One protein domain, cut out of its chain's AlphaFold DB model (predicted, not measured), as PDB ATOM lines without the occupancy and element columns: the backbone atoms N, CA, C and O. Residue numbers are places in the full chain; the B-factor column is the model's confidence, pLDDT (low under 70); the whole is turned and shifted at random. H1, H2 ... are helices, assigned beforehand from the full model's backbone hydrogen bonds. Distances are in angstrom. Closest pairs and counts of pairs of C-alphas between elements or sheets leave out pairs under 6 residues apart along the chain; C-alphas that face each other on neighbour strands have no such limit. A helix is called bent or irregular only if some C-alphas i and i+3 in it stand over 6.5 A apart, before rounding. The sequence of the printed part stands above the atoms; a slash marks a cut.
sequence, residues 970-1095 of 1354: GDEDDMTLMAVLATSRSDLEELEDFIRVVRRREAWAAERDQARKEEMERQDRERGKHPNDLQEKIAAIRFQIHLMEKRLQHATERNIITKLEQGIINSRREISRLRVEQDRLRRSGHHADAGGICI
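What this domain is: This is residues 970 to 1095 of the 1354 residues of an uncharacterized protein of Trypanosoma cruzi (strain CL Brener) (UniProt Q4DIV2). Four helices make a flat, open triangle with an empty middle: H1 and H2 are two single sides, and the hairpin of H3 and H4, side by side, is the third. H1 meets H2 at one corner and H3 at another, while a six-residue link spans the corner between H2 and H3. The printed part has 126 residues with four named helices, H1 H2 H3 H4 along the chain, and no named strand; its class is all helix. It is loose, with a radius of gyration of the C-alphas of 19.5 A and spans of 50 by 49 by 20 A.

Where its parts are: H1, residues 974 to 1001, begins at C-alpha 974 (112.279, 138.922, 116.439) and is 40.0 A long. H2, residues 1003 to 1023, is 31.1 A long; it is neither bent nor irregular, but only just: C-alphas 1003 and 1006 are 6.0 A apart. H3, residues 1030 to 1050, is 30.6 A long. H4, residues 1054 to 1083, is 43.2 A long and ends at C-alpha 1083 (97.112, 97.374, 119.249).

How they stand to each other: H1 and H2 only just touch, with 3 pairs of C-alphas within 8 A, and only at the corner; the closest C-alphas are those of Arg 999 and Ala 1005, 5.5 A apart. They run opposite ways at a steep tilt of 50 degrees. Residues 976 to 980 of H1 touch residues 1046 to 1050 of H3, the closest C-alphas being those of Thr 976 and His 1050, 5.4 A apart. H3 and H4 form a helical hairpin, opposite ways at a shallow tilt of 16 degrees; their closest C-alphas, of Ile 1041 and Ile 1064, are 5.5 A apart. H4 is apart from H1 and H2, and H2 is apart from H3. Every O i to N i+4 pair is within hydrogen-bond range in H3 and H4, against 23 of 24 in H1 and 15 of 17 in H2.

The domain as a whole: The C-alphas farthest apart, of Arg 1001 and Ser 1084, are 52.9 A from each other. The printed part has no cut and no long link. Residues 985 to 994 of H1 and 1010 to 1022 of H2 stand free. The pLDDT is under 70 at residues 970 to 972, 1023 to 1028 and 1086 to 1095.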
ATOM      1  N   GLY A 970     108.409 136.777 110.935       58.45
ATOM      2  CA  GLY A 970     109.003 138.125 111.024       58.45
ATOM      3  C   GLY A 970     108.040 139.301 111.258       58.45
ATOM      4  O   GLY A 970     108.075 140.268 110.503       58.45
ATOM      5  N   ASP A 971     107.162 139.188 112.257       55.70
ATOM      6  CA  ASP A 971     106.376 140.270 112.871       55.70
ATOM      7  C   ASP A 971     105.817 139.776 114.234       55.70
ATOM      8  O   ASP A 971     104.707 139.244 114.304       55.70
ATOM      9  N   GLU A 972     106.612 139.893 115.311       59.93
ATOM     10  CA  GLU A 972     106.228 140.117 116.738       59.93
ATOM     11  C   GLU A 972     107.265 139.570 117.751       59.93
ATOM     12  O   GLU A 972     107.238 140.000 118.901       59.93
ATOM     13  N   ASP A 973     108.157 138.633 117.386       73.55
ATOM     14  CA  ASP A 973     109.058 137.942 118.348       73.55
ATOM     15  C   ASP A 973     110.565 138.025 118.010       73.55
ATOM     16  O   ASP A 973     111.407 137.399 118.658       73.55
ATOM     17  N   ASP A 974     110.930 138.827 117.011       80.98
ATOM     18  CA  ASP A 974     112.279 138.922 116.439       80.98
ATOM     19  C   ASP A 974     113.377 139.168 117.482       80.98
ATOM     20  O   ASP A 974     114.455 138.588 117.389       80.98
ATOM     21  N   MET A 975     113.116 139.986 118.508       83.63
ATOM     22  CA  MET A 975     114.090 140.285 119.568       83.63
ATOM     23  C   MET A 975     114.409 139.065 120.442       83.63
ATOM     24  O   MET A 975     115.575 138.825 120.761       83.63
ATOM     25  N   THR A 976     113.396 138.274 120.803       86.97
ATOM     26  CA  THR A 976     113.575 137.000 121.515       86.97
ATOM     27  C   THR A 976     114.310 136.004 120.629       86.97
ATOM     28  O   THR A 976     115.246 135.338 121.067       86.97
ATOM     29  N   LEU A 977     113.879 135.911 119.371       89.10
ATOM     30  CA  LEU A 977     114.354 134.932 118.407       89.10
ATOM     31  C   LEU A 977     115.829 135.181 118.055       89.10
ATOM     32  O   LEU A 977     116.632 134.251 118.099       89.10
ATOM     33  N   MET A 978     116.215 136.447 117.866       90.33
ATOM     34  CA  MET A 978     117.606 136.898 117.746       90.33
ATOM     35  C   MET A 978     118.432 136.636 119.008       90.33
ATOM     36  O   MET A 978     119.601 136.273 118.892       90.33
ATOM     37  N   ALA A 979     117.866 136.794 120.209       91.20
ATOM     38  CA  ALA A 979     118.587 136.515 121.452       91.20
ATOM     39  C   ALA A 979     118.880 135.012 121.629       91.20
ATOM     40  O   ALA A 979     119.994 134.647 122.016       91.20
ATOM     41  N   VAL A 980     117.917 134.141 121.298       92.46
ATOM     42  CA  VAL A 980     118.128 132.683 121.289       92.46
ATOM     43  C   VAL A 980     119.100 132.289 120.175       92.46
ATOM     44  O   VAL A 980     120.029 131.539 120.446       92.46
ATOM     45  N   LEU A 981     118.973 132.847 118.964       92.88
ATOM     46  CA  LEU A 981     119.909 132.605 117.857       92.88
ATOM     47  C   LEU A 981     121.347 132.993 118.224       92.88
ATOM     48  O   LEU A 981     122.269 132.217 117.986       92.88
ATOM     49  N   ALA A 982     121.549 134.173 118.815       93.54
ATOM     50  CA  ALA A 982     122.866 134.641 119.237       93.54
ATOM     51  C   ALA A 982     123.470 133.741 120.326       93.54
ATOM     52  O   ALA A 982     124.650 133.405 120.249       93.54
ATOM     53  N   THR A 983     122.655 133.303 121.292       93.55
ATOM     54  CA  THR A 983     123.086 132.359 122.335       93.55
ATOM     55  C   THR A 983     123.463 131.011 121.721       93.55
ATOM     56  O   THR A 983     124.584 130.555 121.906       93.55
ATOM     57  N   SER A 984     122.592 130.415 120.901       94.72
ATOM     58  CA  SER A 984     122.834 129.102 120.290       94.72
ATOM     59  C   SER A 984     124.004 129.105 119.297       94.72
ATOM     60  O   SER A 984     124.718 128.109 119.208       94.72
ATOM     61  N   ARG A 985     124.260 130.221 118.593       95.80
ATOM     62  CA  ARG A 985     125.475 130.407 117.773       95.80
ATOM     63  C   ARG A 985     126.744 130.512 118.628       95.80
ATOM     64  O   ARG A 985     127.737 129.901 118.257       95.80
ATOM     65  N   SER A 986     126.704 131.210 119.768       94.93
ATOM     66  CA  SER A 986     127.826 131.266 120.723       94.93
ATOM     67  C   SER A 986     128.116 129.889 121.333       94.93
ATOM     68  O   SER A 986     129.266 129.456 121.347       94.93
ATOM     69  N   ASP A 987     127.073 129.168 121.762       95.34
ATOM     70  CA  ASP A 987     127.177 127.796 122.275       95.34
ATOM     71  C   ASP A 987     127.782 126.852 121.216       95.34
ATOM     72  O   ASP A 987     128.597 125.988 121.544       95.34
ATOM     73  N   LEU A 988     127.403 127.013 119.937       96.89
ATOM     74  CA  LEU A 988     127.965 126.225 118.837       96.89
ATOM     75  C   LEU A 988     129.427 126.594 118.563       96.89
ATOM     76  O   LEU A 988     130.225 125.689 118.348       96.89
ATOM     77  N   GLU A 989     129.790 127.877 118.573       95.89
ATOM     78  CA  GLU A 989     131.166 128.330 118.341       95.89
ATOM     79  C   GLU A 989     132.117 127.792 119.423       95.89
ATOM     80  O   GLU A 989     133.124 127.164 119.089       95.89
ATOM     81  N   GLU A 990     131.755 127.918 120.708       94.35
ATOM     82  CA  GLU A 990     132.527 127.349 121.827       94.35
ATOM     83  C   GLU A 990     132.670 125.818 121.716       94.35
ATOM     84  O   GLU A 990     133.749 125.261 121.950       94.35
ATOM     85  N   LEU A 991     131.594 125.126 121.327       95.69
ATOM     86  CA  LEU A 991     131.569 123.670 121.201       95.69
ATOM     87  C   LEU A 991     132.345 123.165 119.975       95.69
ATOM     88  O   LEU A 991     133.075 122.174 120.068       95.69
ATOM     89  N   GLU A 992     132.236 123.844 118.834       95.43
ATOM     90  CA  GLU A 992     133.009 123.521 117.635       95.43
ATOM     91  C   GLU A 992     134.497 123.782 117.833       95.43
ATOM     92  O   GLU A 992     135.299 122.959 117.389       95.43
ATOM     93  N   ASP A 993     134.894 124.853 118.528       94.00
ATOM     94  CA  ASP A 993     136.305 125.079 118.843       94.00
ATOM     95  C   ASP A 993     136.846 124.025 119.817       94.00
ATOM     96  O   ASP A 993     137.954 123.520 119.613       94.00
ATOM     97  N   PHE A 994     136.054 123.588 120.804       92.82
ATOM     98  CA  PHE A 994     136.419 122.458 121.665       92.82
ATOM     99  C   PHE A 994     136.623 121.170 120.847       92.82
ATOM    100  O   PHE A 994     137.662 120.516 120.958       92.82
ATOM    101  N   ILE A 995     135.680 120.830 119.961       93.55
ATOM    102  CA  ILE A 995     135.778 119.679 119.047       93.55
ATOM    103  C   ILE A 995     137.010 119.809 118.133       93.55
ATOM    104  O   ILE A 995     137.733 118.834 117.925       93.55
ATOM    105  N   ARG A 996     137.299 121.012 117.626       93.35
ATOM    106  CA  ARG A 996     138.453 121.337 116.768       93.35
ATOM    107  C   ARG A 996     139.783 121.286 117.527       93.35
ATOM    108  O   ARG A 996     140.818 121.044 116.909       93.35
ATOM    109  N   VAL A 997     139.794 121.506 118.842       92.86
ATOM    110  CA  VAL A 997     140.957 121.259 119.716       92.86
ATOM    111  C   VAL A 997     141.159 119.756 119.923       92.86
ATOM    112  O   VAL A 997     142.273 119.278 119.721       92.86
ATOM    113  N   VAL A 998     140.099 118.995 120.225       92.07
ATOM    114  CA  VAL A 998     140.189 117.532 120.390       92.07
ATOM    115  C   VAL A 998     140.659 116.852 119.099       92.07
ATOM    116  O   VAL A 998     141.634 116.110 119.143       92.07
ATOM    117  N   ARG A 999     140.071 117.173 117.935       91.88
ATOM    118  CA  ARG A 999     140.482 116.627 116.619       91.88
ATOM    119  C   ARG A 999     141.961 116.842 116.291       91.88
ATOM    120  O   ARG A 999     142.569 116.003 115.640       91.88
ATOM    121  N   ARG A1000     142.547 117.962 116.732       90.29
ATOM    122  CA  ARG A1000     143.974 118.281 116.523       90.29
ATOM    123  C   ARG A1000     144.912 117.591 117.522       90.29
ATOM    124  O   ARG A1000     146.122 117.624 117.319       90.29
ATOM    125  N   ARG A1001     144.371 116.997 118.589       88.81
ATOM    126  CA  ARG A1001     145.108 116.325 119.671       88.81
ATOM    127  C   ARG A1001     145.014 114.800 119.580       88.81
ATOM    128  O   ARG A1001     146.009 114.107 119.765       88.81
ATOM    129  N   GLU A1002     143.814 114.294 119.327       90.25
ATOM    130  CA  GLU A1002     143.418 112.903 119.530       90.25
ATOM    131  C   GLU A1002     143.074 112.242 118.186       90.25
ATOM    132  O   GLU A1002     141.996 112.458 117.637       90.25
ATOM    133  N   ALA A1003     143.977 111.417 117.644       86.54
ATOM    134  CA  ALA A1003     143.818 110.838 116.300       86.54
ATOM    135  C   ALA A1003     142.541 109.986 116.129       86.54
ATOM    136  O   ALA A1003     141.924 110.005 115.066       86.54
ATOM    137  N   TRP A1004     142.099 109.301 117.191       93.22
ATOM    138  CA  TRP A1004     140.872 108.493 117.197       93.22
ATOM    139  C   TRP A1004     139.592 109.326 117.002       93.22
ATOM    140  O   TRP A1004     138.551 108.772 116.655       93.22
ATOM    141  N   ALA A1005     139.633 110.648 117.213       92.48
ATOM    142  CA  ALA A1005     138.471 111.514 117.018       92.48
ATOM    143  C   ALA A1005     138.037 111.549 115.542       92.48
ATOM    144  O   ALA A1005     136.847 111.443 115.254       92.48
ATOM    145  N   ALA A1006     139.002 111.610 114.617       86.17
ATOM    146  CA  ALA A1006     138.744 111.631 113.177       86.17
ATOM    147  C   ALA A1006     138.160 110.300 112.665       86.17
ATOM    148  O   ALA A1006     137.219 110.303 111.877       86.17
ATOM    149  N   GLU A1007     138.662 109.169 113.170       86.52
ATOM    150  CA  GLU A1007     138.136 107.827 112.875       86.52
ATOM    151  C   GLU A1007     136.665 107.690 113.316       86.52
ATOM    152  O   GLU A1007     135.819 107.210 112.560       86.52
ATOM    153  N   ARG A1008     136.323 108.193 114.514       89.78
ATOM    154  CA  ARG A1008     134.930 108.208 114.997       89.78
ATOM    155  C   ARG A1008     134.035 109.157 114.208       89.78
ATOM    156  O   ARG A1008     132.874 108.828 113.995       89.78
ATOM    157  N   ASP A1009     134.545 110.303 113.765       88.87
ATOM    158  CA  ASP A1009     133.791 111.212 112.896       88.87
ATOM    159  C   ASP A1009     133.473 110.591 111.532       88.87
ATOM    160  O   ASP A1009     132.347 110.737 111.059       88.87
ATOM    161  N   GLN A1010     134.427 109.876 110.924       86.40
ATOM    162  CA  GLN A1010     134.194 109.145 109.678       86.40
ATOM    163  C   GLN A1010     133.105 108.081 109.871       86.40
ATOM    164  O   GLN A1010     132.092 108.118 109.174       86.40
ATOM    165  N   ALA A1011     133.249 107.212 110.877       87.04
ATOM    166  CA  ALA A1011     132.249 106.189 111.179       87.04
ATOM    167  C   ALA A1011     130.859 106.790 111.481       87.04
ATOM    168  O   ALA A1011     129.837 106.214 111.111       87.04
ATOM    169  N   ARG A1012     130.793 107.975 112.113       86.07
ATOM    170  CA  ARG A1012     129.529 108.690 112.372       86.07
ATOM    171  C   ARG A1012     128.924 109.306 111.104       86.07
ATOM    172  O   ARG A1012     127.701 109.364 111.003       86.07
ATOM    173  N   LYS A1013     129.742 109.729 110.130       87.97
ATOM    174  CA  LYS A1013     129.268 110.166 108.804       87.97
ATOM    175  C   LYS A1013     128.664 108.988 108.034       87.97
ATOM    176  O   LYS A1013     127.534 109.097 107.570       87.97
ATOM    177  N   GLU A1014     129.374 107.864 107.967       86.96
ATOM    178  CA  GLU A1014     128.914 106.625 107.319       86.96
ATOM    179  C   GLU A1014     127.629 106.071 107.972       86.96
ATOM    180  O   GLU A1014     126.742 105.559 107.290       86.96
ATOM    181  N   GLU A1015     127.492 106.213 109.294       84.36
ATOM    182  CA  GLU A1015     126.266 105.901 110.037       84.36
ATOM    183  C   GLU A1015     125.090 106.807 109.639       84.36
ATOM    184  O   GLU A1015     124.005 106.308 109.337       84.36
ATOM    185  N   MET A1016     125.301 108.127 109.594       81.79
ATOM    186  CA  MET A1016     124.272 109.109 109.228       81.79
ATOM    187  C   MET A1016     123.770 108.884 107.795       81.79
ATOM    188  O   MET A1016     122.569 108.755 107.567       81.79
ATOM    189  N   GLU A1017     124.696 108.701 106.855       83.63
ATOM    190  CA  GLU A1017     124.424 108.423 105.440       83.63
ATOM    191  C   GLU A1017     123.658 107.100 105.226       83.63
ATOM    192  O   GLU A1017     122.903 106.944 104.262       83.63
ATOM    193  N   ARG A1018     123.813 106.121 106.129       83.04
ATOM    194  CA  ARG A1018     123.011 104.888 106.123       83.04
ATOM    195  C   ARG A1018     121.606 105.123 106.678       83.04
ATOM    196  O   ARG A1018     120.637 104.646 106.090       83.04
ATOM    197  N   GLN A1019     121.484 105.885 107.766       79.11
ATOM    198  CA  GLN A1019     120.189 106.216 108.363       79.11
ATOM    199  C   GLN A1019     119.320 107.065 107.428       79.11
ATOM    200  O   GLN A1019     118.116 106.831 107.354       79.11
ATOM    201  N   ASP A1020     119.895 107.990 106.658       79.46
ATOM    202  CA  ASP A1020     119.143 108.801 105.690       79.46
ATOM    203  C   ASP A1020     118.610 107.958 104.511       79.46
ATOM    204  O   ASP A1020     117.438 108.088 104.138       79.46
ATOM    205  N   ARG A1021     119.378 106.963 104.036       79.14
ATOM    206  CA  ARG A1021     118.897 105.928 103.089       79.14
ATOM    207  C   ARG A1021     117.776 105.039 103.655       79.14
ATOM    208  O   ARG A1021     117.028 104.423 102.891       79.14
ATOM    209  N   GLU A1022     117.652 104.923 104.976       75.61
ATOM    210  CA  GLU A1022     116.577 104.169 105.637       75.61
ATOM    211  C   GLU A1022     115.340 105.034 105.920       75.61
ATOM    212  O   GLU A1022     114.216 104.588 105.674       75.61
ATOM    213  N   ARG A1023     115.529 106.297 106.327       68.88
ATOM    214  CA  ARG A1023     114.468 107.295 106.572       68.88
ATOM    215  C   ARG A1023     113.520 107.448 105.382       68.88
ATOM    216  O   ARG A1023     112.302 107.447 105.569       68.88
ATOM    217  N   GLY A1024     114.053 107.469 104.157       63.59
ATOM    218  CA  GLY A1024     113.259 107.554 102.923       63.59
ATOM    219  C   GLY A1024     112.207 106.443 102.745       63.59
ATOM    220  O   GLY A1024     111.233 106.630 102.015       63.59
ATOM    221  N   LYS A1025     112.351 105.303 103.439       66.71
ATOM    222  CA  LYS A1025     111.433 104.150 103.360       66.71
ATOM    223  C   LYS A1025     110.238 104.265 104.313       66.71
ATOM    224  O   LYS A1025     109.197 103.666 104.049       66.71
ATOM    225  N   HIS A1026     110.353 105.051 105.389       63.63
ATOM    226  CA  HIS A1026     109.342 105.150 106.453       63.63
ATOM    227  C   HIS A1026     108.922 106.602 106.778       63.63
ATOM    228  O   HIS A1026     108.894 106.985 107.949       63.63
ATOM    229  N   PRO A1027     108.478 107.410 105.786       55.52
ATOM    230  CA  PRO A1027     108.164 108.844 105.939       55.52
ATOM    231  C   PRO A1027     106.923 109.152 106.805       55.52
ATOM    232  O   PRO A1027     106.375 110.254 106.766       55.52
ATOM    233  N   ASN A1028     106.415 108.168 107.547       63.73
ATOM    234  CA  ASN A1028     105.225 108.286 108.378       63.73
ATOM    235  C   ASN A1028     105.456 107.971 109.859       63.73
ATOM    236  O   ASN A1028     104.488 108.081 110.619       63.73
ATOM    237  N   ASP A1029     106.688 107.657 110.270       79.33
ATOM    238  CA  ASP A1029     107.005 107.264 111.641       79.33
ATOM    239  C   ASP A1029     106.460 108.254 112.693       79.33
ATOM    240  O   ASP A1029     106.755 109.454 112.713       79.33
ATOM    241  N   LEU A1030     105.631 107.725 113.594       85.56
ATOM    242  CA  LEU A1030     105.083 108.471 114.721       85.56
ATOM    243  C   LEU A1030     106.158 108.841 115.747       85.56
ATOM    244  O   LEU A1030     106.001 109.855 116.425       85.56
ATOM    245  N   GLN A1031     107.228 108.052 115.877       87.00
ATOM    246  CA  GLN A1031     108.319 108.334 116.805       87.00
ATOM    247  C   GLN A1031     109.152 109.530 116.324       87.00
ATOM    248  O   GLN A1031     109.393 110.437 117.124       87.00
ATOM    249  N   GLU A1032     109.486 109.618 115.033       85.62
ATOM    250  CA  GLU A1032     110.081 110.816 114.431       85.62
ATOM    251  C   GLU A1032     109.170 112.046 114.560       85.62
ATOM    252  O   GLU A1032     109.619 113.091 115.034       85.62
ATOM    253  N   LYS A1033     107.868 111.931 114.259       90.77
ATOM    254  CA  LYS A1033     106.911 113.039 114.463       90.77
ATOM    255  C   LYS A1033     106.860 113.489 115.930       90.77
ATOM    256  O   LYS A1033     106.849 114.685 116.216       90.77
ATOM    257  N   ILE A1034     106.893 112.551 116.881       91.84
ATOM    258  CA  ILE A1034     106.999 112.851 118.317       91.84
ATOM    259  C   ILE A1034     108.337 113.538 118.641       91.84
ATOM    260  O   ILE A1034     108.341 114.473 119.442       91.84
ATOM    261  N   ALA A1035     109.455 113.114 118.048       90.15
ATOM    262  CA  ALA A1035     110.775 113.708 118.265       90.15
ATOM    263  C   ALA A1035     110.862 115.144 117.720       90.15
ATOM    264  O   ALA A1035     111.285 116.042 118.450       90.15
ATOM    265  N   ALA A1036     110.368 115.391 116.504       90.99
ATOM    266  CA  ALA A1036     110.289 116.722 115.903       90.99
ATOM    267  C   ALA A1036     109.455 117.689 116.764       90.99
ATOM    268  O   ALA A1036     109.866 118.820 117.022       90.99
ATOM    269  N   ILE A1037     108.321 117.231 117.307       93.79
ATOM    270  CA  ILE A1037     107.484 118.060 118.186       93.79
ATOM    271  C   ILE A1037     108.147 118.272 119.564       93.79
ATOM    272  O   ILE A1037     108.014 119.354 120.133       93.79
ATOM    273  N   ARG A1038     108.916 117.306 120.101       93.74
ATOM    274  CA  ARG A1038     109.748 117.527 121.309       93.74
ATOM    275  C   ARG A1038     110.824 118.588 121.064       93.74
ATOM    276  O   ARG A1038     111.040 119.431 121.931       93.74
ATOM    277  N   PHE A1039     111.466 118.562 119.899       93.42
ATOM    278  CA  PHE A1039     112.461 119.554 119.492       93.42
ATOM    279  C   PHE A1039     111.839 120.954 119.355       93.42
ATOM    280  O   PHE A1039     112.339 121.905 119.955       93.42
ATOM    281  N   GLN A1040     110.674 121.071 118.706       92.84
ATOM    282  CA  GLN A1040     109.921 122.329 118.639       92.84
ATOM    283  C   GLN A1040     109.510 122.846 120.033       92.84
ATOM    284  O   GLN A1040     109.601 124.042 120.301       92.84
ATOM    285  N   ILE A1041     109.085 121.959 120.945       94.07
ATOM    286  CA  ILE A1041     108.790 122.320 122.343       94.07
ATOM    287  C   ILE A1041     110.035 122.874 123.034       94.07
ATOM    288  O   ILE A1041     109.946 123.936 123.640       94.07
ATOM    289  N   HIS A1042     111.184 122.205 122.912       93.27
ATOM    290  CA  HIS A1042     112.439 122.676 123.496       93.27
ATOM    291  C   HIS A1042     112.827 124.069 122.979       93.27
ATOM    292  O   HIS A1042     113.274 124.913 123.755       93.27
ATOM    293  N   LEU A1043     112.595 124.339 121.692       92.13
ATOM    294  CA  LEU A1043     112.906 125.630 121.091       92.13
ATOM    295  C   LEU A1043     111.947 126.746 121.529       92.13
ATOM    296  O   LEU A1043     112.390 127.846 121.856       92.13
ATOM    297  N   MET A1044     110.646 126.454 121.638       92.19
ATOM    298  CA  MET A1044     109.687 127.375 122.262       92.19
ATOM    299  C   MET A1044     109.998 127.603 123.749       92.19
ATOM    300  O   MET A1044     109.812 128.710 124.241       92.19
ATOM    301  N   GLU A1045     110.500 126.594 124.467       94.29
ATOM    302  CA  GLU A1045     110.935 126.707 125.866       94.29
ATOM    303  C   GLU A1045     112.228 127.525 126.020       94.29
ATOM    304  O   GLU A1045     112.390 128.196 127.040       94.29
ATOM    305  N   LYS A1046     113.120 127.532 125.018       92.21
ATOM    306  CA  LYS A1046     114.242 128.482 124.925       92.21
ATOM    307  C   LYS A1046     113.753 129.903 124.616       92.21
ATOM    308  O   LYS A1046     114.078 130.810 125.377       92.21
ATOM    309  N   ARG A1047     112.900 130.107 123.598       90.58
ATOM    310  CA  ARG A1047     112.265 131.422 123.323       90.58
ATOM    311  C   ARG A1047     111.574 131.967 124.579       90.58
ATOM    312  O   ARG A1047     111.807 133.107 124.960       90.58
ATOM    313  N   LEU A1048     110.843 131.130 125.317       92.53
ATOM    314  CA  LEU A1048     110.142 131.508 126.552       92.53
ATOM    315  C   LEU A1048     111.074 131.989 127.687       92.53
ATOM    316  O   LEU A1048     110.619 132.728 128.554       92.53
ATOM    317  N   GLN A1049     112.357 131.608 127.690       91.46
ATOM    318  CA  GLN A1049     113.351 132.094 128.663       91.46
ATOM    319  C   GLN A1049     113.912 133.481 128.313       91.46
ATOM    320  O   GLN A1049     114.337 134.203 129.212       91.46
ATOM    321  N   HIS A1050     113.911 133.854 127.030       90.44
ATOM    322  CA  HIS A1050     114.392 135.155 126.547       90.44
ATOM    323  C   HIS A1050     113.247 136.159 126.305       90.44
ATOM    324  O   HIS A1050     113.492 137.362 126.233       90.44
ATOM    325  N   ALA A1051     112.002 135.683 126.196       89.69
ATOM    326  CA  ALA A1051     110.826 136.494 125.908       89.69
ATOM    327  C   ALA A1051     110.493 137.455 127.058       89.69
ATOM    328  O   ALA A1051     110.077 137.037 128.137       89.69
ATOM    329  N   THR A1052     110.604 138.761 126.809       88.56
ATOM    330  CA  THR A1052     110.254 139.803 127.790       88.56
ATOM    331  C   THR A1052     108.799 140.261 127.702       88.56
ATOM    332  O   THR A1052     108.269 140.807 128.672       88.56
ATOM    333  N   GLU A1053     108.125 140.072 126.562       88.33
ATOM    334  CA  GLU A1053     106.757 140.567 126.382       88.33
ATOM    335  C   GLU A1053     105.684 139.548 126.760       88.33
ATOM    336  O   GLU A1053     105.698 138.385 126.361       88.33
ATOM    337  N   ARG A1054     104.652 140.022 127.463       89.39
ATOM    338  CA  ARG A1054     103.543 139.180 127.929       89.39
ATOM    339  C   ARG A1054     102.774 138.493 126.792       89.39
ATOM    340  O   ARG A1054     102.290 137.376 126.984       89.39
ATOM    341  N   ASN A1055     102.639 139.148 125.639       89.39
ATOM    342  CA  ASN A1055     101.922 138.602 124.483       89.39
ATOM    343  C   ASN A1055     102.693 137.424 123.874       89.39
ATOM    344  O   ASN A1055     102.121 136.348 123.701       89.39
ATOM    345  N   ILE A1056     103.997 137.612 123.660       88.88
ATOM    346  CA  ILE A1056     104.958 136.591 123.228       88.88
ATOM    347  C   ILE A1056     104.940 135.397 124.192       88.88
ATOM    348  O   ILE A1056     104.661 134.276 123.773       88.88
ATOM    349  N   ILE A1057     105.135 135.642 125.495       90.09
ATOM    350  CA  ILE A1057     105.082 134.615 126.552       90.09
ATOM    351  C   ILE A1057     103.786 133.795 126.445       90.09
ATOM    352  O   ILE A1057     103.827 132.568 126.425       90.09
ATOM    353  N   THR A1058     102.635 134.460 126.295       90.34
ATOM    354  CA  THR A1058     101.327 133.787 126.190       90.34
ATOM    355  C   THR A1058     101.193 132.967 124.895       90.34
ATOM    356  O   THR A1058     100.627 131.871 124.922       90.34
ATOM    357  N   LYS A1059     101.723 133.458 123.763       91.69
ATOM    358  CA  LYS A1059     101.778 132.714 122.490       91.69
ATOM    359  C   LYS A1059     102.644 131.455 122.626       91.69
ATOM    360  O   LYS A1059     102.179 130.371 122.279       91.69
ATOM    361  N   LEU A1060     103.847 131.581 123.188       92.20
ATOM    362  CA  LEU A1060     104.794 130.479 123.395       92.20
ATOM    363  C   LEU A1060     104.254 129.429 124.380       92.20
ATOM    364  O   LEU A1060     104.259 128.241 124.060       92.20
ATOM    365  N   GLU A1061     103.696 129.841 125.525       94.34
ATOM    366  CA  GLU A1061     103.009 128.935 126.461       94.34
ATOM    367  C   GLU A1061     101.885 128.152 125.764       94.34
ATOM    368  O   GLU A1061     101.770 126.931 125.921       94.34
ATOM    369  N   GLN A1062     101.059 128.828 124.957       93.24
ATOM    370  CA  GLN A1062      99.961 128.183 124.237       93.24
ATOM    371  C   GLN A1062     100.461 127.270 123.100       93.24
ATOM    372  O   GLN A1062      99.852 126.220 122.863       93.24
ATOM    373  N   GLY A1063     101.580 127.605 122.453       93.30
ATOM    374  CA  GLY A1063     102.299 126.743 121.513       93.30
ATOM    375  C   GLY A1063     102.778 125.455 122.183       93.30
ATOM    376  O   GLY A1063     102.348 124.368 121.799       93.30
ATOM    377  N   ILE A1064     103.546 125.568 123.272       95.25
ATOM    378  CA  ILE A1064     104.033 124.439 124.083       95.25
ATOM    379  C   ILE A1064     102.872 123.544 124.544       95.25
ATOM    380  O   ILE A1064     102.944 122.318 124.437       95.25
ATOM    381  N   ILE A1065     101.764 124.129 125.011       94.53
ATOM    382  CA  ILE A1065     100.557 123.382 125.404       94.53
ATOM    383  C   ILE A1065      99.939 122.629 124.214       94.53
ATOM    384  O   ILE A1065      99.465 121.505 124.393       94.53
ATOM    385  N   ASN A1066      99.926 123.208 123.012       95.22
ATOM    386  CA  ASN A1066      99.391 122.557 121.816       95.22
ATOM    387  C   ASN A1066     100.309 121.433 121.319       95.22
ATOM    388  O   ASN A1066      99.833 120.314 121.138       95.22
ATOM    389  N   SER A1067     101.616 121.663 121.225       96.35
ATOM    390  CA  SER A1067     102.595 120.640 120.842       96.35
ATOM    391  C   SER A1067     102.626 119.465 121.838       96.35
ATOM    392  O   SER A1067     102.646 118.301 121.434       96.35
ATOM    393  N   ARG A1068     102.487 119.718 123.150       96.52
ATOM    394  CA  ARG A1068     102.339 118.653 124.170       96.52
ATOM    395  C   ARG A1068     101.019 117.869 124.030       96.52
ATOM    396  O   ARG A1068     100.992 116.663 124.293       96.52
ATOM    397  N   ARG A1069      99.925 118.508 123.585       94.61
ATOM    398  CA  ARG A1069      98.673 117.809 123.215       94.61
ATOM    399  C   ARG A1069      98.856 116.960 121.955       94.61
ATOM    400  O   ARG A1069      98.284 115.876 121.899       94.61
ATOM    401  N   GLU A1070      99.657 117.407 120.992       95.06
ATOM    402  CA  GLU A1070      99.913 116.653 119.761       95.06
ATOM    403  C   GLU A1070     100.760 115.404 120.016       95.06
ATOM    404  O   GLU A1070     100.357 114.313 119.629       95.06
ATOM    405  N   ILE A1071     101.830 115.499 120.817       94.15
ATOM    406  CA  ILE A1071     102.553 114.307 121.309       94.15
ATOM    407  C   ILE A1071     101.596 113.340 122.019       94.15
ATOM    408  O   ILE A1071     101.715 112.128 121.862       94.15
ATOM    409  N   SER A1072     100.616 113.851 122.772       94.47
ATOM    410  CA  SER A1072      99.615 113.005 123.437       94.47
ATOM    411  C   SER A1072      98.668 112.305 122.447       94.47
ATOM    412  O   SER A1072      98.255 111.178 122.710       94.47
ATOM    413  N   ARG A1073      98.341 112.931 121.306       94.82
ATOM    414  CA  ARG A1073      97.578 112.309 120.206       94.82
ATOM    415  C   ARG A1073      98.412 111.247 119.498       94.82
ATOM    416  O   ARG A1073      97.971 110.105 119.419       94.82
ATOM    417  N   LEU A1074      99.627 111.598 119.075       93.89
ATOM    418  CA  LEU A1074     100.545 110.692 118.385       93.89
ATOM    419  C   LEU A1074     100.900 109.481 119.250       93.89
ATOM    420  O   LEU A1074     100.894 108.373 118.735       93.89
ATOM    421  N   ARG A1075     101.105 109.639 120.567       90.13
ATOM    422  CA  ARG A1075     101.273 108.499 121.491       90.13
ATOM    423  C   ARG A1075     100.037 107.600 121.540       90.13
ATOM    424  O   ARG A1075     100.188 106.387 121.516       90.13
ATOM    425  N   VAL A1076      98.823 108.158 121.584       88.80
ATOM    426  CA  VAL A1076      97.576 107.364 121.550       88.80
ATOM    427  C   VAL A1076      97.389 106.660 120.201       88.80
ATOM    428  O   VAL A1076      96.857 105.553 120.161       88.80
ATOM    429  N   GLU A1077      97.854 107.252 119.101       87.27
ATOM    430  CA  GLU A1077      97.866 106.609 117.788       87.27
ATOM    431  C   GLU A1077      98.961 105.539 117.656       87.27
ATOM    432  O   GLU A1077      98.700 104.463 117.127       87.27
ATOM    433  N   GLN A1078     100.138 105.764 118.235       85.86
ATOM    434  CA  GLN A1078     101.213 104.778 118.350       85.86
ATOM    435  C   GLN A1078     100.715 103.543 119.111       85.86
ATOM    436  O   GLN A1078     100.888 102.405 118.672       85.86
ATOM    437  N   ASP A1079      99.996 103.777 120.208       81.33
ATOM    438  CA  ASP A1079      99.311 102.748 120.982       81.33
ATOM    439  C   ASP A1079      98.183 102.073 120.177       81.33
ATOM    440  O   ASP A1079      97.993 100.863 120.286       81.33
ATOM    441  N   ARG A1080      97.456 102.811 119.323       84.78
ATOM    442  CA  ARG A1080      96.431 102.265 118.410       84.78
ATOM    443  C   ARG A1080      97.039 101.312 117.379       84.78
ATOM    444  O   ARG A1080      96.501 100.221 117.213       84.78
ATOM    445  N   LEU A1081      98.146 101.690 116.739       80.82
ATOM    446  CA  LEU A1081      98.822 100.889 115.713       80.82
ATOM    447  C   LEU A1081      99.510  99.650 116.308       80.82
ATOM    448  O   LEU A1081      99.352  98.546 115.784       80.82
ATOM    449  N   ARG A1082     100.150  99.787 117.482       79.94
ATOM    450  CA  ARG A1082     100.642  98.639 118.274       79.94
ATOM    451  C   ARG A1082      99.510  97.673 118.641       79.94
ATOM    452  O   ARG A1082      99.702  96.464 118.607       79.94
ATOM    453  N   ARG A1083      98.311  98.185 118.949       75.42
ATOM    454  CA  ARG A1083      97.112  97.374 119.249       75.42
ATOM    455  C   ARG A1083      96.419  96.794 118.008       75.42
ATOM    456  O   ARG A1083      95.624  95.871 118.175       75.42
ATOM    457  N   SER A1084      96.694  97.298 116.802       78.55
ATOM    458  CA  SER A1084      96.194  96.742 115.533       78.55
ATOM    459  C   SER A1084      97.207  95.846 114.809       78.55
ATOM    460  O   SER A1084      96.912  95.380 113.713       78.55
ATOM    461  N   GLY A1085      98.387  95.606 115.394       71.78
ATOM    462  CA  GLY A1085      99.442  94.781 114.797       71.78
ATOM    463  C   GLY A1085     100.194  95.447 113.638       71.78
ATOM    464  O   GLY A1085     100.883  94.765 112.888       71.78
ATOM    465  N   HIS A1086     100.079  96.767 113.458       63.59
ATOM    466  CA  HIS A1086     100.852  97.511 112.456       63.59
ATOM    467  C   HIS A1086     102.108  98.086 113.112       63.59
ATOM    468  O   HIS A1086     102.184  99.265 113.442       63.59
ATOM    469  N   HIS A1087     103.081  97.207 113.360       62.89
ATOM    470  CA  HIS A1087     104.310  97.556 114.074       62.89
ATOM    471  C   HIS A1087     105.217  98.509 113.279       62.89
ATOM    472  O   HIS A1087     105.797  99.408 113.882       62.89
ATOM    473  N   ALA A1088     105.276  98.360 111.949       59.31
ATOM    474  CA  ALA A1088     106.101  99.184 111.059       59.31
ATOM    475  C   ALA A1088     105.748 100.685 111.108       59.31
ATOM    476  O   ALA A1088     106.640 101.522 111.184       59.31
ATOM    477  N   ASP A1089     104.457 101.030 111.147       60.95
ATOM    478  CA  ASP A1089     103.997 102.428 111.230       60.95
ATOM    479  C   ASP A1089     104.057 103.004 112.662       60.95
ATOM    480  O   ASP A1089     103.842 104.196 112.882       60.95
ATOM    481  N   ALA A1090     104.305 102.160 113.671       57.50
ATOM    482  CA  ALA A1090     104.120 102.506 115.078       57.50
ATOM    483  C   ALA A1090     105.395 102.963 115.810       57.50
ATOM    484  O   ALA A1090     105.392 103.012 117.048       57.50
ATOM    485  N   GLY A1091     106.487 103.252 115.095       57.55
ATOM    486  CA  GLY A1091     107.726 103.795 115.672       57.55
ATOM    487  C   GLY A1091     108.235 103.031 116.894       57.55
ATOM    488  O   GLY A1091     108.693 103.621 117.873       57.55
ATOM    489  N   GLY A1092     107.988 101.723 116.929       54.32
ATOM    490  CA  GLY A1092     108.536 100.837 117.940       54.32
ATOM    491  C   GLY A1092     109.902 100.362 117.482       54.32
ATOM    492  O   GLY A1092     110.124 100.228 116.282       54.32
ATOM    493  N   ILE A1093     110.781 100.056 118.438       50.98
ATOM    494  CA  ILE A1093     111.966  99.235 118.171       50.98
ATOM    495  C   ILE A1093     111.489  98.033 117.357       50.98
ATOM    496  O   ILE A1093     110.630  97.280 117.829       50.98
ATOM    497  N   CYS A1094     111.987  97.902 116.128       47.35
ATOM    498  CA  CYS A1094     111.641  96.783 115.271       47.35
ATOM    499  C   CYS A1094     112.233  95.535 115.924       47.35
ATOM    500  O   CYS A1094     113.437  95.301 115.834       47.35
ATOM    501  N   ILE A1095     111.406  94.794 116.668       47.19
ATOM    502  CA  ILE A1095     111.799  93.506 117.236       47.19
ATOM    503  C   ILE A1095     112.154  92.644 116.024       47.19
ATOM    504  O   ILE A1095     111.253  92.392 115.222       47.19
TER     505      ILE A1095